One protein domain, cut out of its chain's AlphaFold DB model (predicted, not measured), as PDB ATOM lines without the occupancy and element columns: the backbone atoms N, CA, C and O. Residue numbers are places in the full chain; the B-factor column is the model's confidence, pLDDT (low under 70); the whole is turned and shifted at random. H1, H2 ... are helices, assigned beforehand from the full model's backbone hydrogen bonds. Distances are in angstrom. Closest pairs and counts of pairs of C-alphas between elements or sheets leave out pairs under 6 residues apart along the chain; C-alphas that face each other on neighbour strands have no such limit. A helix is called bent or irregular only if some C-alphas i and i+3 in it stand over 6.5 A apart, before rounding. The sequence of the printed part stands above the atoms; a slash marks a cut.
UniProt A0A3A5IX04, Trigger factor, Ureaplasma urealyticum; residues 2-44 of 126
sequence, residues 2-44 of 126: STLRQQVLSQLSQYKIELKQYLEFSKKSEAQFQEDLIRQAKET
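This is residues 2 to 44 of the 126 residues of the protein "Trigger factor" of Ureaplasma urealyticum (UniProt A0A3A5IX04). Two longer helices, H3 and H1, make a wide V, with residues 4 to 5 of H1 meeting H3 at its residues 37 to 41, and the short helix H2 stands crosswise at the open end of the V. It is a small three-helix frame with few contacts between its helices, for H2 comes near both of the others without clearly touching either. The printed part has 43 residues, with three named helices in the order H1, H2, H3 and no named strand; the class is all helix. The whole is compact, with a radius of gyration of the C-alphas of 10.4 A, and the C-alphas span 28 by 20 by 12 A along their three main axes.

Start with the longest helix, H3, residues 30 to 44, and look from there to H1, residues 2 to 14. H1 and H3 only just touch, with 3 pairs of C-alphas within 8 A; the closest are those of Leu 4 and Leu 37, 6.8 A apart. Their lines stand at a steep tilt of 67 degrees, and they run opposite ways. H1 touches H3 with its residues 4 to 5 alone, and H3 touches H1 with its residues 37 to 41 alone. Next look at H2, residues 19 to 26, which is close to H3 but not clearly touching: the closest C-alphas are those of Leu 23 and Glu 30, 7.1 A apart. The lines of H2 and H3 are about perpendicular, at 83 degrees. H2 is also close to H1 but not clearly touching, with the closest C-alphas, those of Leu 9 and Leu 19, 6.9 A apart. The lines of H1 and H2 are about perpendicular, at 85 degrees. In the backbones of H1, H2 and H3, every O i to N i+4 pair is within hydrogen-bond range.

Find C-alpha 30 at (19.868, -24.700, -40.448); from there H3 runs through 15 residues to C-alpha 44 at (17.872, -23.843, -61.365), 21.0 A away. H1 begins at C-alpha 2, at (27.885, -22.532, -51.480), and its 13 residues end at C-alpha 14, 18.4 A from its first. H2 has 8 residues, from Leu 19 to Ser 26, and is 10.4 A long from first to last C-alpha. None of the three helices is bent.

The two C-alphas farthest apart are those of Lys 16 and Lys 42, at 28.6 A, while the first and last printed C-alphas, of Ser 2 and Thr 44, are 14.1 A apart. The printed part has no cut. The link from H1 to H2, of 4 residues, is tight, and so is the link from H2 to H3, of 3 residues. In the B-factor column of this model, the mean pLDDT of the printed part is 92.4, and no printed residue is under 70.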
ATOM      1  N   SER A   2      27.076 -23.564 -52.155       71.19
ATOM      2  CA  SER A   2      27.885 -22.532 -51.480       71.19
ATOM      3  C   SER A   2      27.648 -21.114 -52.021       71.19
ATOM      4  O   SER A   2      27.454 -20.201 -51.227       71.19
ATOM      5  N   THR A   3      27.550 -20.943 -53.345       85.38
ATOM      6  CA  THR A   3      27.268 -19.640 -53.977       85.38
ATOM      7  C   THR A   3      25.882 -19.093 -53.622       85.38
ATOM      8  O   THR A   3      25.765 -17.928 -53.259       85.38
ATOM      9  N   LEU A   4      24.835 -19.932 -53.639       88.50
ATOM     10  CA  LEU A   4      23.475 -19.521 -53.246       88.50
ATOM     11  C   LEU A   4      23.411 -19.134 -51.767       88.50
ATOM     12  O   LEU A   4      22.816 -18.121 -51.415       88.50
ATOM     13  N   ARG A   5      24.081 -19.901 -50.900       91.12
ATOM     14  CA  ARG A   5      24.209 -19.548 -49.484       91.12
ATOM     15  C   ARG A   5      24.892 -18.192 -49.323       91.12
ATOM     16  O   ARG A   5      24.388 -17.348 -48.595       91.12
ATOM     17  N   GLN A   6      26.015 -17.971 -50.004       92.06
ATOM     18  CA  GLN A   6      26.748 -16.706 -49.945       92.06
ATOM     19  C   GLN A   6      25.909 -15.529 -50.456       92.06
ATOM     20  O   GLN A   6      25.949 -14.458 -49.858       92.06
ATOM     21  N   GLN A   7      25.115 -15.729 -51.509       89.81
ATOM     22  CA  GLN A   7      24.191 -14.721 -52.019       89.81
ATOM     23  C   GLN A   7      23.118 -14.363 -50.984       89.81
ATOM     24  O   GLN A   7      22.899 -13.181 -50.728       89.81
ATOM     25  N   VAL A   8      22.499 -15.360 -50.340       91.38
ATOM     26  CA  VAL A   8      21.538 -15.123 -49.250       91.38
ATOM     27  C   VAL A   8      22.208 -14.374 -48.100       91.38
ATOM     28  O   VAL A   8      21.680 -13.370 -47.639       91.38
ATOM     29  N   LEU A   9      23.400 -14.796 -47.672       92.44
ATOM     30  CA  LEU A   9      24.138 -14.117 -46.605       92.44
ATOM     31  C   LEU A   9      24.488 -12.673 -46.970       92.44
ATOM     32  O   LEU A   9      24.319 -11.786 -46.144       92.44
ATOM     33  N   SER A  10      24.913 -12.419 -48.209       92.88
ATOM     34  CA  SER A  10      25.207 -11.071 -48.694       92.88
ATOM     35  C   SER A  10      23.968 -10.173 -48.653       92.88
ATOM     36  O   SER A  10      24.059  -9.043 -48.177       92.88
ATOM     37  N   GLN A  11      22.801 -10.684 -49.064       90.62
ATOM     38  CA  GLN A  11      21.529  -9.960 -48.959       90.62
ATOM     39  C   GLN A  11      21.160  -9.684 -47.498       90.62
ATOM     40  O   GLN A  11      20.806  -8.561 -47.153       90.62
ATOM     41  N   LEU A  12      21.297 -10.672 -46.613       93.31
ATOM     42  CA  LEU A  12      21.027 -10.494 -45.185       93.31
ATOM     43  C   LEU A  12      21.957  -9.443 -44.557       93.31
ATOM     44  O   LEU A  12      21.488  -8.567 -43.830       93.31
ATOM     45  N   SER A  13      23.246  -9.450 -44.912       91.44
ATOM     46  CA  SER A  13      24.210  -8.438 -44.471       91.44
ATOM     47  C   SER A  13      23.846  -7.026 -44.939       91.44
ATOM     48  O   SER A  13      24.007  -6.082 -44.166       91.44
ATOM     49  N   GLN A  14      23.303  -6.857 -46.154       92.81
ATOM     50  CA  GLN A  14      22.812  -5.552 -46.632       92.81
ATOM     51  C   GLN A  14      21.683  -5.008 -45.748       92.81
ATOM     52  O   GLN A  14      21.632  -3.808 -45.476       92.81
ATOM     53  N   TYR A  15      20.820  -5.889 -45.241       91.94
ATOM     54  CA  TYR A  15      19.745  -5.535 -44.314       91.94
ATOM     55  C   TYR A  15      20.170  -5.534 -42.840       91.94
ATOM     56  O   TYR A  15      19.337  -5.268 -41.975       91.94
ATOM     57  N   LYS A  16      21.453  -5.791 -42.540       92.19
ATOM     58  CA  LYS A  16      21.996  -5.938 -41.176       92.19
ATOM     59  C   LYS A  16      21.283  -7.025 -40.360       92.19
ATOM     60  O   LYS A  16      21.124  -6.893 -39.149       92.19
ATOM     61  N   ILE A  17      20.831  -8.077 -41.038       94.06
ATOM     62  CA  ILE A  17      20.176  -9.237 -40.434       94.06
ATOM     63  C   ILE A  17      21.189 -10.377 -40.379       94.06
ATOM     64  O   ILE A  17      21.848 -10.687 -41.369       94.06
ATOM     65  N   GLU A  18      21.291 -11.031 -39.227       91.88
ATOM     66  CA  GLU A  18      22.119 -12.228 -39.072       91.88
ATOM     67  C   GLU A  18      21.365 -13.485 -39.529       91.88
ATOM     68  O   GLU A  18      20.145 -13.588 -39.365       91.88
ATOM     69  N   LEU A  19      22.086 -14.499 -40.027       90.62
ATOM     70  CA  LEU A  19      21.470 -15.759 -40.476       90.62
ATOM     71  C   LEU A  19      20.593 -16.386 -39.383       90.62
ATOM     72  O   LEU A  19      19.491 -16.850 -39.661       90.62
ATOM     73  N   LYS A  20      21.048 -16.355 -38.126       92.31
ATOM     74  CA  LYS A  20      20.294 -16.906 -36.995       92.31
ATOM     75  C   LYS A  20      18.925 -16.232 -36.827       92.31
ATOM     76  O   LYS A  20      17.929 -16.925 -36.655       92.31
ATOM     77  N   GLN A  21      18.867 -14.904 -36.937       92.00
ATOM     78  CA  GLN A  21      17.614 -14.145 -36.840       92.00
ATOM     79  C   GLN A  21      16.686 -14.457 -38.018       92.00
ATOM     80  O   GLN A  21      15.485 -14.629 -37.839       92.00
ATOM     81  N   TYR A  22      17.244 -14.595 -39.224       92.50
ATOM     82  CA  TYR A  22      16.486 -15.023 -40.399       92.50
ATOM     83  C   TYR A  22      15.865 -16.419 -40.216       92.50
ATOM     84  O   TYR A  22      14.691 -16.628 -40.535       92.50
ATOM     85  N   LEU A  23      16.622 -17.374 -39.672       95.19
ATOM     86  CA  LEU A  23      16.134 -18.723 -39.375       95.19
ATOM     87  C   LEU A  23      15.035 -18.717 -38.304       95.19
ATOM     88  O   LEU A  23      14.028 -19.408 -38.454       95.19
ATOM     89  N   GLU A  24      15.174 -17.878 -37.277       94.06
ATOM     90  CA  GLU A  24      14.147 -17.675 -36.249       94.06
ATOM     91  C   GLU A  24      12.857 -17.080 -36.838       94.06
ATOM     92  O   GLU A  24      11.773 -17.628 -36.620       94.06
ATOM     93  N   PHE A  25      12.950 -16.018 -37.648       93.81
ATOM     94  CA  PHE A  25      11.789 -15.404 -38.307       93.81
ATOM     95  C   PHE A  25      11.101 -16.342 -39.299       93.81
ATOM     96  O   PHE A  25       9.871 -16.381 -39.368       93.81
ATOM     97  N   SER A  26      11.881 -17.123 -40.047       91.81
ATOM     98  CA  SER A  26      11.358 -18.111 -40.996       91.81
ATOM     99  C   SER A  26      10.913 -19.418 -40.334       91.81
ATOM    100  O   SER A  26      10.316 -20.256 -41.010       91.81
ATOM    101  N   LYS A  27      11.157 -19.586 -39.024       94.50
ATOM    102  CA  LYS A  27      10.893 -20.810 -38.248       94.50
ATOM    103  C   LYS A  27      11.533 -22.054 -38.876       94.50
ATOM    104  O   LYS A  27      10.938 -23.132 -38.872       94.50
ATOM    105  N   LYS A  28      12.736 -21.901 -39.432       93.88
ATOM    106  CA  LYS A  28      13.492 -22.978 -40.081       93.88
ATOM    107  C   LYS A  28      14.745 -23.306 -39.289       93.88
ATOM    108  O   LYS A  28      15.412 -22.430 -38.754       93.88
ATOM    109  N   SER A  29      15.087 -24.586 -39.251       95.25
ATOM    110  CA  SER A  29      16.413 -25.026 -38.824       95.25
ATOM    111  C   SER A  29      17.459 -24.766 -39.912       95.25
ATOM    112  O   SER A  29      17.138 -24.642 -41.094       95.25
ATOM    113  N   GLU A  30      18.732 -24.763 -39.519       92.88
ATOM    114  CA  GLU A  30      19.868 -24.700 -40.448       92.88
ATOM    115  C   GLU A  30      19.819 -25.830 -41.494       92.88
ATOM    116  O   GLU A  30      20.079 -25.604 -42.675       92.88
ATOM    117  N   ALA A  31      19.421 -27.040 -41.081       94.88
ATOM    118  CA  ALA A  31      19.293 -28.191 -41.972       94.88
ATOM    119  C   ALA A  31      18.194 -27.983 -43.027       94.88
ATOM    120  O   ALA A  31      18.427 -28.224 -44.210       94.88
ATOM    121  N   GLN A  32      17.026 -27.473 -42.618       95.12
ATOM    122  CA  GLN A  32      15.932 -27.145 -43.543       95.12
ATOM    123  C   GLN A  32      16.321 -26.017 -44.501       95.12
ATOM    124  O   GLN A  32      16.022 -26.083 -45.688       95.12
ATOM    125  N   PHE A  33      17.035 -25.001 -44.014       94.12
ATOM    126  CA  PHE A  33      17.568 -23.946 -44.870       94.12
ATOM    127  C   PHE A  33      18.534 -24.502 -45.923       94.12
ATOM    128  O   PHE A  33      18.433 -24.166 -47.101       94.12
ATOM    129  N   GLN A  34      19.441 -25.397 -45.532       93.56
ATOM    130  CA  GLN A  34      20.345 -26.045 -46.476       93.56
ATOM    131  C   GLN A  34      19.601 -26.919 -47.495       93.56
ATOM    132  O   GLN A  34      19.948 -26.900 -48.677       93.56
ATOM    133  N   GLU A  35      18.582 -27.663 -47.067       95.94
ATOM    134  CA  GLU A  35      17.745 -28.467 -47.958       95.94
ATOM    135  C   GLU A  35      16.999 -27.598 -48.981       95.94
ATOM    136  O   GLU A  35      16.988 -27.917 -50.172       95.94
ATOM    137  N   ASP A  36      16.461 -26.456 -48.549       93.81
ATOM    138  CA  ASP A  36      15.816 -25.486 -49.432       93.81
ATOM    139  C   ASP A  36      16.787 -24.953 -50.494       93.81
ATOM    140  O   ASP A  36      16.444 -24.913 -51.678       93.81
ATOM    141  N   LEU A  37      18.020 -24.614 -50.101       94.44
ATOM    142  CA  LEU A  37      19.056 -24.177 -51.042       94.44
ATOM    143  C   LEU A  37      19.436 -25.276 -52.041       94.44
ATOM    144  O   LEU A  37      19.718 -24.986 -53.203       94.44
ATOM    145  N   ILE A  38      19.468 -26.539 -51.606       94.75
ATOM    146  CA  ILE A  38      19.723 -27.680 -52.493       94.75
ATOM    147  C   ILE A  38      18.577 -27.838 -53.490       94.75
ATOM    148  O   ILE A  38      18.834 -28.027 -54.679       94.75
ATOM    149  N   ARG A  39      17.324 -27.753 -53.033       95.25
ATOM    150  CA  ARG A  39      16.149 -27.841 -53.905       95.25
ATOM    151  C   ARG A  39      16.149 -26.721 -54.944       95.25
ATOM    152  O   ARG A  39      16.055 -27.014 -56.131       95.25
ATOM    153  N   GLN A  40      16.379 -25.481 -54.520       93.81
ATOM    154  CA  GLN A  40      16.488 -24.335 -55.423       93.81
ATOM    155  C   GLN A  40      17.624 -24.508 -56.444       93.81
ATOM    156  O   GLN A  40      17.452 -24.216 -57.627       93.81
ATOM    157  N   ALA A  41      18.787 -25.011 -56.011       93.81
ATOM    158  CA  ALA A  41      19.901 -25.288 -56.916       93.81
ATOM    159  C   ALA A  41      19.530 -26.338 -57.970       93.81
ATOM    160  O   ALA A  41      19.844 -26.157 -59.142       93.81
ATOM    161  N   LYS A  42      18.845 -27.416 -57.564       95.06
ATOM    162  CA  LYS A  42      18.368 -28.453 -58.487       95.06
ATOM    163  C   LYS A  42      17.394 -27.883 -59.507       95.06
ATOM    164  O   LYS A  42      17.578 -28.123 -60.689       95.06
ATOM    165  N   GLU A  43      16.399 -27.114 -59.072       94.00
ATOM    166  CA  GLU A  43      15.435 -26.470 -59.976       94.00
ATOM    167  C   GLU A  43      16.131 -25.549 -60.981       94.00
ATOM    168  O   GLU A  43      15.839 -25.603 -62.171       94.00
ATOM    169  N   THR A  44      17.105 -24.764 -60.515       90.69
ATOM    170  CA  THR A  44      17.872 -23.843 -61.365       90.69
ATOM    171  C   THR A  44      18.687 -24.594 -62.417       90.69
ATOM    172  O   THR A  44      18.653 -24.230 -63.588       90.69
TER     173      THR A  44